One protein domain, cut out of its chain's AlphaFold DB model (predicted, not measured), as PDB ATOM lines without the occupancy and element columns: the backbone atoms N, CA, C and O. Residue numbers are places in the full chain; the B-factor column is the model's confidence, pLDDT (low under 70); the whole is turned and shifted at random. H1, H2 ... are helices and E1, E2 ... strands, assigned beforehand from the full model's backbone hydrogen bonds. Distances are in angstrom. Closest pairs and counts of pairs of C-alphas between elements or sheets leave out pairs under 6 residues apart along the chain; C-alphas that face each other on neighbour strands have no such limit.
ATOM      1  N   GLU A 111    -114.738 -20.390  -5.349       73.88
ATOM      2  CA  GLU A 111    -114.654 -20.350  -3.879       73.88
ATOM      3  C   GLU A 111    -115.265 -21.608  -3.255       73.88
ATOM      4  O   GLU A 111    -114.688 -22.200  -2.346       73.88
ATOM      5  N   HIS A 112    -116.385 -22.088  -3.804       75.12
ATOM      6  CA  HIS A 112    -116.998 -23.335  -3.354       75.12
ATOM      7  C   HIS A 112    -116.073 -24.548  -3.562       75.12
ATOM      8  O   HIS A 112    -115.928 -25.387  -2.670       75.12
ATOM      9  N   LEU A 113    -115.401 -24.644  -4.716       74.69
ATOM     10  CA  LEU A 113    -114.417 -25.703  -4.968       74.69
ATOM     11  C   LEU A 113    -113.198 -25.599  -4.040       74.69
ATOM     12  O   LEU A 113    -112.683 -26.623  -3.581       74.69
ATOM     13  N   GLU A 114    -112.724 -24.389  -3.753       76.81
ATOM     14  CA  GLU A 114    -111.625 -24.154  -2.813       76.81
ATOM     15  C   GLU A 114    -112.001 -24.534  -1.380       76.81
ATOM     16  O   GLU A 114    -111.197 -25.155  -0.672       76.81
ATOM     17  N   GLU A 115    -113.231 -24.245  -0.964       81.19
ATOM     18  CA  GLU A 115    -113.744 -24.644   0.339       81.19
ATOM     19  C   GLU A 115    -113.856 -26.167   0.457       81.19
ATOM     20  O   GLU A 115    -113.391 -26.740   1.445       81.19
ATOM     21  N   LEU A 116    -114.374 -26.851  -0.571       80.38
ATOM     22  CA  LEU A 116    -114.429 -28.316  -0.599       80.38
ATOM     23  C   LEU A 116    -113.028 -28.938  -0.491       80.38
ATOM     24  O   LEU A 116    -112.821 -29.861   0.303       80.38
ATOM     25  N   ARG A 117    -112.040 -28.407  -1.223       81.62
ATOM     26  CA  ARG A 117    -110.638 -28.857  -1.128       81.62
ATOM     27  C   ARG A 117    -110.062 -28.610   0.264       81.62
ATOM     28  O   ARG A 117    -109.439 -29.500   0.842       81.62
ATOM     29  N   SER A 118    -110.302 -27.425   0.819       85.44
ATOM     30  CA  SER A 118    -109.850 -27.048   2.160       85.44
ATOM     31  C   SER A 118    -110.463 -27.937   3.234       85.44
ATOM     32  O   SER A 118    -109.773 -28.324   4.173       85.44
ATOM     33  N   ARG A 119    -111.738 -28.306   3.085       87.25
ATOM     34  CA  ARG A 119    -112.449 -29.197   4.001       87.25
ATOM     35  C   ARG A 119    -111.821 -30.586   4.040       87.25
ATOM     36  O   ARG A 119    -111.599 -31.097   5.135       87.25
ATOM     37  N   ILE A 120    -111.482 -31.163   2.881       88.81
ATOM     38  CA  ILE A 120    -110.761 -32.445   2.819       88.81
ATOM     39  C   ILE A 120    -109.423 -32.324   3.550       88.81
ATOM     40  O   ILE A 120    -109.143 -33.109   4.452       88.81
ATOM     41  N   ILE A 121    -108.605 -31.329   3.193       87.50
ATOM     42  CA  ILE A 121    -107.264 -31.177   3.770       87.50
ATOM     43  C   ILE A 121    -107.354 -30.984   5.286       87.50
ATOM     44  O   ILE A 121    -106.682 -31.699   6.018       87.50
ATOM     45  N   LYS A 122    -108.208 -30.078   5.774       87.19
ATOM     46  CA  LYS A 122    -108.356 -29.789   7.211       87.19
ATOM     47  C   LYS A 122    -108.850 -30.994   8.009       87.19
ATOM     48  O   LYS A 122    -108.332 -31.244   9.087       87.19
ATOM     49  N   ALA A 123    -109.815 -31.750   7.486       88.69
ATOM     50  CA  ALA A 123    -110.356 -32.905   8.199       88.69
ATOM     51  C   ALA A 123    -109.370 -34.080   8.264       88.69
ATOM     52  O   ALA A 123    -109.310 -34.785   9.271       88.69
ATOM     53  N   LEU A 124    -108.597 -34.298   7.195       90.75
ATOM     54  CA  LEU A 124    -107.654 -35.416   7.117       90.75
ATOM     55  C   LEU A 124    -106.278 -35.083   7.707       90.75
ATOM     56  O   LEU A 124    -105.566 -35.991   8.144       90.75
ATOM     57  N   CYS A 125    -105.886 -33.807   7.734       87.06
ATOM     58  CA  CYS A 125    -104.615 -33.383   8.308       87.06
ATOM     59  C   CYS A 125    -104.539 -33.752   9.799       87.06
ATOM     60  O   CYS A 125    -105.516 -33.660  10.543       87.06
ATOM     61  N   GLY A 126    -103.363 -34.208  10.232       84.38
ATOM     62  CA  GLY A 126    -103.127 -34.657  11.603       84.38
ATOM     63  C   GLY A 126    -103.561 -36.095  11.907       84.38
ATOM     64  O   GLY A 126    -103.376 -36.525  13.044       84.38
ATOM     65  N   SER A 127    -104.086 -36.844  10.927       88.12
ATOM     66  CA  SER A 127    -104.292 -38.293  11.084       88.12
ATOM     67  C   SER A 127    -102.959 -38.982  11.397       88.12
ATOM     68  O   SER A 127    -101.956 -38.725  10.728       88.12
ATOM     69  N   GLN A 128    -102.942 -39.848  12.407       85.06
ATOM     70  CA  GLN A 128    -101.733 -40.521  12.890       85.06
ATOM     71  C   GLN A 128    -101.409 -41.786  12.093       85.06
ATOM     72  O   GLN A 128    -100.242 -42.154  11.932       85.06
ATOM     73  N   ASP A 129    -102.438 -42.441  11.565       86.69
ATOM     74  CA  ASP A 129    -102.302 -43.648  10.768       86.69
ATOM     75  C   ASP A 129    -103.389 -43.773   9.690       86.69
ATOM     76  O   ASP A 129    -104.220 -42.892   9.462       86.69
ATOM     77  N   GLU A 130    -103.316 -44.890   8.969       87.12
ATOM     78  CA  GLU A 130    -104.209 -45.208   7.866       87.12
ATOM     79  C   GLU A 130    -105.657 -45.429   8.315       87.12
ATOM     80  O   GLU A 130    -106.577 -45.065   7.586       87.12
ATOM     81  N   GLU A 131    -105.867 -46.036   9.483       89.44
ATOM     82  CA  GLU A 131    -107.200 -46.377   9.979       89.44
ATOM     83  C   GLU A 131    -107.938 -45.114  10.410       89.44
ATOM     84  O   GLU A 131    -109.070 -44.885   9.980       89.44
ATOM     85  N   GLU A 132    -107.267 -44.239  11.161       91.12
ATOM     86  CA  GLU A 132    -107.811 -42.936  11.535       91.12
ATOM     87  C   GLU A 132    -108.154 -42.101  10.293       91.12
ATOM     88  O   GLU A 132    -109.234 -41.508  10.218       91.12
ATOM     89  N   LEU A 133    -107.277 -42.104   9.282       90.44
ATOM     90  CA  LEU A 133    -107.521 -41.378   8.038       90.44
ATOM     91  C   LEU A 133    -108.744 -41.935   7.282       90.44
ATOM     92  O   LEU A 133    -109.527 -41.145   6.751       90.44
ATOM     93  N   ARG A 134    -108.979 -43.262   7.285       89.69
ATOM     94  CA  ARG A 134    -110.200 -43.876   6.705       89.69
ATOM     95  C   ARG A 134    -111.453 -43.418   7.442       89.69
ATOM     96  O   ARG A 134    -112.436 -43.053   6.798       89.69
ATOM     97  N   VAL A 135    -111.419 -43.430   8.775       91.56
ATOM     98  CA  VAL A 135    -112.555 -43.019   9.611       91.56
ATOM     99  C   VAL A 135    -112.893 -41.551   9.361       91.56
ATOM    100  O   VAL A 135    -114.033 -41.234   9.026       91.56
ATOM    101  N   ARG A 136    -111.899 -40.657   9.436       92.31
ATOM    102  CA  ARG A 136    -112.081 -39.219   9.180       92.31
ATOM    103  C   ARG A 136    -112.580 -38.947   7.765       92.31
ATOM    104  O   ARG A 136    -113.437 -38.087   7.578       92.31
ATOM    105  N   PHE A 137    -112.105 -39.706   6.777       91.00
ATOM    106  CA  PHE A 137    -112.599 -39.605   5.408       91.00
ATOM    107  C   PHE A 137    -114.081 -39.977   5.284       91.00
ATOM    108  O   PHE A 137    -114.838 -39.263   4.631       91.00
ATOM    109  N   GLY A 138    -114.525 -41.046   5.951       88.69
ATOM    110  CA  GLY A 138    -115.937 -41.440   5.968       88.69
ATOM    111  C   GLY A 138    -116.867 -40.361   6.538       88.69
ATOM    112  O   GLY A 138    -117.989 -40.199   6.062       88.69
ATOM    113  N   LEU A 139    -116.384 -39.564   7.498       89.69
ATOM    114  CA  LEU A 139    -117.141 -38.466   8.114       89.69
ATOM    115  C   LEU A 139    -117.313 -37.239   7.200       89.69
ATOM    116  O   LEU A 139    -118.148 -36.378   7.476       89.69
ATOM    117  N   LEU A 140    -116.553 -37.139   6.104       86.44
ATOM    118  CA  LEU A 140    -116.609 -35.995   5.191       86.44
ATOM    119  C   LEU A 140    -117.814 -36.001   4.238       86.44
ATOM    120  O   LEU A 140    -118.010 -35.006   3.543       86.44
ATOM    121  N   ASN A 141    -118.611 -37.076   4.215       85.19
ATOM    122  CA  ASN A 141    -119.601 -37.362   3.170       85.19
ATOM    123  C   ASN A 141    -118.969 -37.279   1.760       85.19
ATOM    124  O   ASN A 141    -119.121 -36.280   1.051       85.19
ATOM    125  N   PRO A 142    -118.225 -38.319   1.344       80.50
ATOM    126  CA  PRO A 142    -117.320 -38.225   0.206       80.50
ATOM    127  C   PRO A 142    -118.011 -38.055  -1.159       80.50
ATOM    128  O   PRO A 142    -117.369 -37.644  -2.122       80.50
ATOM    129  N   LEU A 143    -119.324 -38.301  -1.243       83.69
ATOM    130  CA  LEU A 143    -120.120 -38.143  -2.467       83.69
ATOM    131  C   LEU A 143    -120.220 -36.688  -2.950       83.69
ATOM    132  O   LEU A 143    -120.561 -36.451  -4.103       83.69
ATOM    133  N   HIS A 144    -119.909 -35.711  -2.093       83.50
ATOM    134  CA  HIS A 144    -119.853 -34.300  -2.483       83.50
ATOM    135  C   HIS A 144    -118.570 -33.929  -3.243       83.50
ATOM    136  O   HIS A 144    -118.440 -32.796  -3.705       83.50
ATOM    137  N   PHE A 145    -117.616 -34.853  -3.378       84.12
ATOM    138  CA  PHE A 145    -116.349 -34.594  -4.050       84.12
ATOM    139  C   PHE A 145    -116.251 -35.360  -5.369       84.12
ATOM    140  O   PHE A 145    -116.507 -36.565  -5.433       84.12
ATOM    141  N   GLY A 146    -115.795 -34.666  -6.415       84.56
ATOM    142  CA  GLY A 146    -115.338 -35.304  -7.651       84.56
ATOM    143  C   GLY A 146    -114.094 -36.168  -7.419       84.56
ATOM    144  O   GLY A 146    -113.537 -36.183  -6.324       84.56
ATOM    145  N   ALA A 147    -113.642 -36.889  -8.443       85.88
ATOM    146  CA  ALA A 147    -112.474 -37.758  -8.321       85.88
ATOM    147  C   ALA A 147    -111.199 -36.982  -7.935       85.88
ATOM    148  O   ALA A 147    -110.933 -35.895  -8.455       85.88
ATOM    149  N   PHE A 148    -110.390 -37.549  -7.040       86.56
ATOM    150  CA  PHE A 148    -109.095 -36.990  -6.644       86.56
ATOM    151  C   PHE A 148    -108.143 -38.080  -6.151       86.56
ATOM    152  O   PHE A 148    -108.541 -39.191  -5.792       86.56
ATOM    153  N   ARG A 149    -106.853 -37.743  -6.087       86.38
ATOM    154  CA  ARG A 149    -105.829 -38.569  -5.441       86.38
ATOM    155  C   ARG A 149    -105.322 -37.883  -4.179       86.38
ATOM    156  O   ARG A 149    -105.132 -36.668  -4.168       86.38
ATOM    157  N   LEU A 150    -105.092 -38.672  -3.136       88.31
ATOM    158  CA  LEU A 150    -104.455 -38.241  -1.895       88.31
ATOM    159  C   LEU A 150    -103.102 -38.923  -1.774       88.31
ATOM    160  O   LEU A 150    -103.013 -40.142  -1.907       88.31
ATOM    161  N   VAL A 151    -102.076 -38.128  -1.488       87.69
ATOM    162  CA  VAL A 151    -100.770 -38.615  -1.047       87.69
ATOM    163  C   VAL A 151    -100.636 -38.234   0.421       87.69
ATOM    164  O   VAL A 151    -100.644 -37.053   0.767       87.69
ATOM    165  N   CYS A 152    -100.554 -39.237   1.284       87.56
ATOM    166  CA  CYS A 152    -100.466 -39.085   2.729       87.56
ATOM    167  C   CYS A 152     -99.109 -39.601   3.204       87.56
ATOM    168  O   CYS A 152     -98.707 -40.711   2.856       87.56
ATOM    169  N   ILE A 153     -98.408 -38.809   4.011       86.25
ATOM    170  CA  ILE A 153     -97.092 -39.165   4.545       86.25
ATOM    171  C   ILE A 153     -97.206 -39.245   6.063       86.25
ATOM    172  O   ILE A 153     -97.401 -38.234   6.735       86.25
ATOM    173  N   PHE A 154     -97.085 -40.457   6.600       84.38
ATOM    174  CA  PHE A 154     -97.134 -40.712   8.034       84.38
ATOM    175  C   PHE A 154     -95.719 -40.844   8.587       84.38
ATOM    176  O   PHE A 154     -95.030 -41.842   8.344       84.38
ATOM    177  N   SER A 155     -95.312 -39.828   9.350       77.75
ATOM    178  CA  SER A 155     -94.055 -39.823  10.097       77.75
ATOM    179  C   SER A 155     -94.086 -40.900  11.170       77.75
ATOM    180  O   SER A 155     -94.992 -40.903  12.002       77.75
ATOM    181  N   ARG A 156     -93.096 -41.791  11.198       73.00
ATOM    182  CA  ARG A 156     -92.962 -42.776  12.278       73.00
ATOM    183  C   ARG A 156     -91.637 -42.564  13.003       73.00
ATOM    184  O   ARG A 156     -90.594 -42.706  12.368       73.00
ATOM    185  N   PRO A 157     -91.642 -42.275  14.316       64.81
ATOM    186  CA  PRO A 157     -90.407 -42.195  15.087       64.81
ATOM    187  C   PRO A 157     -89.581 -43.474  14.908       64.81
ATOM    188  O   PRO A 157     -90.105 -44.584  15.026       64.81
ATOM    189  N   HIS A 158     -88.295 -43.316  14.586       63.88
ATOM    190  CA  HIS A 158     -87.329 -44.411  14.413       63.88
ATOM    191  C   HIS A 158     -87.677 -45.455  13.331       63.88
ATOM    192  O   HIS A 158     -87.109 -46.549  13.320       63.88
ATOM    193  N   ARG A 159     -88.595 -45.145  12.409       72.94
ATOM    194  CA  ARG A 159     -88.904 -45.974  11.236       72.94
ATOM    195  C   ARG A 159     -88.945 -45.105   9.985       72.94
ATOM    196  O   ARG A 159     -89.040 -43.887  10.066       72.94
ATOM    197  N   GLN A 160     -88.871 -45.742   8.819       76.38
ATOM    198  CA  GLN A 160     -89.126 -45.041   7.565       76.38
ATOM    199  C   GLN A 160     -90.574 -44.544   7.522       76.38
ATOM    200  O   GLN A 160     -91.486 -45.204   8.036       76.38
ATOM    201  N   ASP A 161     -90.757 -43.386   6.895       80.81
ATOM    202  CA  ASP A 161     -92.070 -42.804   6.664       80.81
ATOM    203  C   ASP A 161     -92.955 -43.770   5.886       80.81
ATOM    204  O   ASP A 161     -92.540 -44.384   4.900       80.81
ATOM    205  N   LYS A 162     -94.207 -43.894   6.325       83.44
ATOM    206  CA  LYS A 162     -95.209 -44.655   5.587       83.44
ATOM    207  C   LYS A 162     -95.902 -43.699   4.620       83.44
ATOM    208  O   LYS A 162     -96.664 -42.835   5.046       83.44
ATOM    209  N   ILE A 163     -95.633 -43.864   3.328       85.38
ATOM    210  CA  ILE A 163     -96.299 -43.117   2.255       85.38
ATOM    211  C   ILE A 163     -97.497 -43.934   1.780       85.38
ATOM    212  O   ILE A 163     -97.352 -45.101   1.410       85.38
ATOM    213  N   LEU A 164     -98.675 -43.321   1.803       85.81
ATOM    214  CA  LEU A 164     -99.903 -43.899   1.282       85.81
ATOM    215  C   LEU A 164    -100.458 -43.059   0.161       85.81
ATOM    216  O   LEU A 164    -100.458 -41.833   0.221       85.81
ATOM    217  N   THR A 165    -100.993 -43.760  -0.826       87.06
ATOM    218  CA  THR A 165    -101.589 -43.136  -1.992       87.06
ATOM    219  C   THR A 165    -102.959 -43.720  -2.198       87.06
ATOM    220  O   THR A 165    -103.101 -44.922  -2.429       87.06
ATOM    221  N   TRP A 166    -103.970 -42.868  -2.114       88.38
ATOM    222  CA  TRP A 166    -105.356 -43.249  -2.314       88.38
ATOM    223  C   TRP A 166    -105.947 -42.543  -3.523       88.38
ATOM    224  O   TRP A 166    -105.582 -41.414  -3.850       88.38
ATOM    225  N   HIS A 167    -106.887 -43.215  -4.171       88.44
ATOM    226  CA  HIS A 167    -107.642 -42.696  -5.294       88.44
ATOM    227  C   HIS A 167    -109.131 -42.779  -4.978       88.44
ATOM    228  O   HIS A 167    -109.687 -43.866  -4.842       88.44
ATOM    229  N   TRP A 168    -109.768 -41.619  -4.860       89.75
ATOM    230  CA  TRP A 168    -111.216 -41.502  -4.838       89.75
ATOM    231  C   TRP A 168    -111.703 -41.327  -6.273       89.75
ATOM    232  O   TRP A 168    -111.356 -40.340  -6.916       89.75
ATOM    233  N   ASN A 169    -112.510 -42.264  -6.770       86.81
ATOM    234  CA  ASN A 169    -113.054 -42.201  -8.134       86.81
ATOM    235  C   ASN A 169    -114.446 -41.539  -8.213       86.81
ATOM    236  O   ASN A 169    -115.098 -41.611  -9.250       86.81
ATOM    237  N   GLY A 170    -114.931 -40.933  -7.123       88.00
ATOM    238  CA  GLY A 170    -116.306 -40.427  -7.013       88.00
ATOM    239  C   GLY A 170    -117.284 -41.393  -6.334       88.00
ATOM    240  O   GLY A 170    -118.390 -40.989  -5.987       88.00
ATOM    241  N   ARG A 171    -116.898 -42.659  -6.124       87.88
ATOM    242  CA  ARG A 171    -117.750 -43.684  -5.490       87.88
ATOM    243  C   ARG A 171    -117.018 -44.514  -4.443       87.88
ATOM    244  O   ARG A 171    -117.570 -44.804  -3.387       87.88
ATOM    245  N   VAL A 172    -115.787 -44.911  -4.744       87.69
ATOM    246  CA  VAL A 172    -114.977 -45.819  -3.935       87.69
ATOM    247  C   VAL A 172    -113.605 -45.206  -3.704       87.69
ATOM    248  O   VAL A 172    -113.011 -44.587  -4.592       87.69
ATOM    249  N   LEU A 173    -113.105 -45.390  -2.484       87.81
ATOM    250  CA  LEU A 173    -111.760 -45.007  -2.092       87.81
ATOM    251  C   LEU A 173    -110.825 -46.208  -2.228       87.81
ATOM    252  O   LEU A 173    -110.847 -47.128  -1.411       87.81
ATOM    253  N   ASN A 174    -110.003 -46.183  -3.269       86.38
ATOM    254  CA  ASN A 174    -109.051 -47.236  -3.575       86.38
ATOM    255  C   ASN A 174    -107.686 -46.921  -2.984       86.38
ATOM    256  O   ASN A 174    -107.176 -45.807  -3.083       86.38
ATOM    257  N   ALA A 175    -107.077 -47.942  -2.405       84.69
ATOM    258  CA  ALA A 175    -105.782 -47.862  -1.770       84.69
ATOM    259  C   ALA A 175    -104.728 -48.408  -2.745       84.69
ATOM    260  O   ALA A 175    -104.746 -49.593  -3.062       84.69
ATOM    261  N   LEU A 176    -103.805 -47.572  -3.226       78.56
ATOM    262  CA  LEU A 176    -102.794 -47.958  -4.223       78.56
ATOM    263  C   LEU A 176    -101.542 -48.585  -3.570       78.56
ATOM    264  O   LEU A 176    -100.421 -48.447  -4.062       78.56
ATOM    265  N   HIS A 177    -101.730 -49.251  -2.425       61.59
ATOM    266  CA  HIS A 177    -100.670 -49.847  -1.614       61.59
ATOM    267  C   HIS A 177    -100.070 -51.054  -2.333       61.59
ATOM    268  O   HIS A 177    -100.680 -52.118  -2.376       61.59
ATOM    269  N   GLY A 178     -98.870 -50.915  -2.888       56.34
ATOM    270  CA  GLY A 178     -98.209 -52.080  -3.479       56.34
ATOM    271  C   GLY A 178     -96.983 -51.814  -4.330       56.34
ATOM    272  O   GLY A 178     -96.295 -52.759  -4.693       56.34
ATOM    273  N   LEU A 179     -96.659 -50.564  -4.644       55.75
ATOM    274  CA  LEU A 179     -95.520 -50.290  -5.510       55.75
ATOM    275  C   LEU A 179     -94.282 -50.034  -4.648       55.75
ATOM    276  O   LEU A 179     -94.103 -48.947  -4.101       55.75
ATOM    277  N   THR A 180     -93.449 -51.064  -4.496       59.31
ATOM    278  CA  THR A 180     -92.056 -50.896  -4.075       59.31
ATOM    279  C   THR A 180     -91.357 -49.965  -5.064       59.31
ATOM    280  O   THR A 180     -91.403 -50.214  -6.268       59.31
ATOM    281  N   GLY A 181     -90.702 -48.915  -4.569       70.50
ATOM    282  CA  GLY A 181     -89.992 -47.939  -5.397       70.50
ATOM    283  C   GLY A 181     -90.710 -46.595  -5.512       70.50
ATOM    284  O   GLY A 181     -91.648 -46.298  -4.771       70.50
ATOM    285  N   ALA A 182     -90.220 -45.752  -6.418       79.06
ATOM    286  CA  ALA A 182     -90.767 -44.421  -6.621       79.06
ATOM    287  C   ALA A 182     -92.176 -44.488  -7.213       79.06
ATOM    288  O   ALA A 182     -92.427 -45.175  -8.205       79.06
ATOM    289  N   GLN A 183     -93.093 -43.738  -6.613       80.56
ATOM    290  CA  GLN A 183     -94.470 -43.663  -7.067       80.56
ATOM    291  C   GLN A 183     -94.670 -42.360  -7.847       80.56
ATOM    292  O   GLN A 183     -94.323 -41.281  -7.371       80.56
ATOM    293  N   ILE A 184     -95.192 -42.471  -9.070       82.56
ATOM    294  CA  ILE A 184     -95.378 -41.341  -9.984       82.56
ATOM    295  C   ILE A 184     -96.838 -41.288 -10.404       82.56
ATOM    296  O   ILE A 184     -97.387 -42.263 -10.929       82.56
TER     297      ILE A 184
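This is residues 111 to 184 of the 292 residues of an uncharacterized protein of Verrucomicrobia subdivision 3 bacterium (UniProt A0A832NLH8). A long hairpin of two strands, E1 and E2, widened by the short strand E3, makes a narrow sheet, and a helical hairpin of H1 and H2 stands beside it as an open V. H2 is on the sheet beside its strands, while H1 only grazes it and reaches away to one end of the domain. The 74 printed residues hold two named helices and three named strands in the order H1 H2 E1 E2 E3; the class is mixed. The sheet runs E1 E2 E3, antiparallel. The whole is compact, with a radius of gyration of the C-alphas of 13.0 A, yet elongated, spanning 39 by 22 by 21 A.

H1, residues 111 to 124, touches H2, residues 130 to 138, with residues 120 to 124 alone; their closest C-alphas, of Leu 124 and Leu 133, are 6.0 A apart. This helical hairpin has a steep tilt of 37 degrees, only just past shallow, opposite ways. In both helices every O i to N i+4 pair is within hydrogen-bond range. E1, residues 148 to 154, E2, residues 162 to 168, and E3, residues 173 to 175, form a meander, each strand the antiparallel neighbour of the one before. In the hairpin E1 and E2, N 150 and O 166 are 2.9 A apart; in the hairpin E2 and E3, N 167 and O 174 are 2.8 A apart. H2 is on the sheet at a height over the sheet of 8.2 A, over none of the strands. H1 only grazes the sheet, with residues 117 to 124.

H1 begins at C-alpha 111 (-114.654, -20.350, -3.879) and is 19.9 A long; H2 is 12.5 A. E1 is 19.3 A, from C-alpha 148 (-109.095, -36.990, -6.644), and E2 19.4 A. E3 ends at C-alpha 175 (-105.782, -47.862, -1.770).

The C-alphas farthest apart, of Glu 111 and His 158, are 40.7 A apart. The printed part has no cut and no long link. Its mean pLDDT is 82.8; residues 157 to 158 and 177 to 180 are under 70.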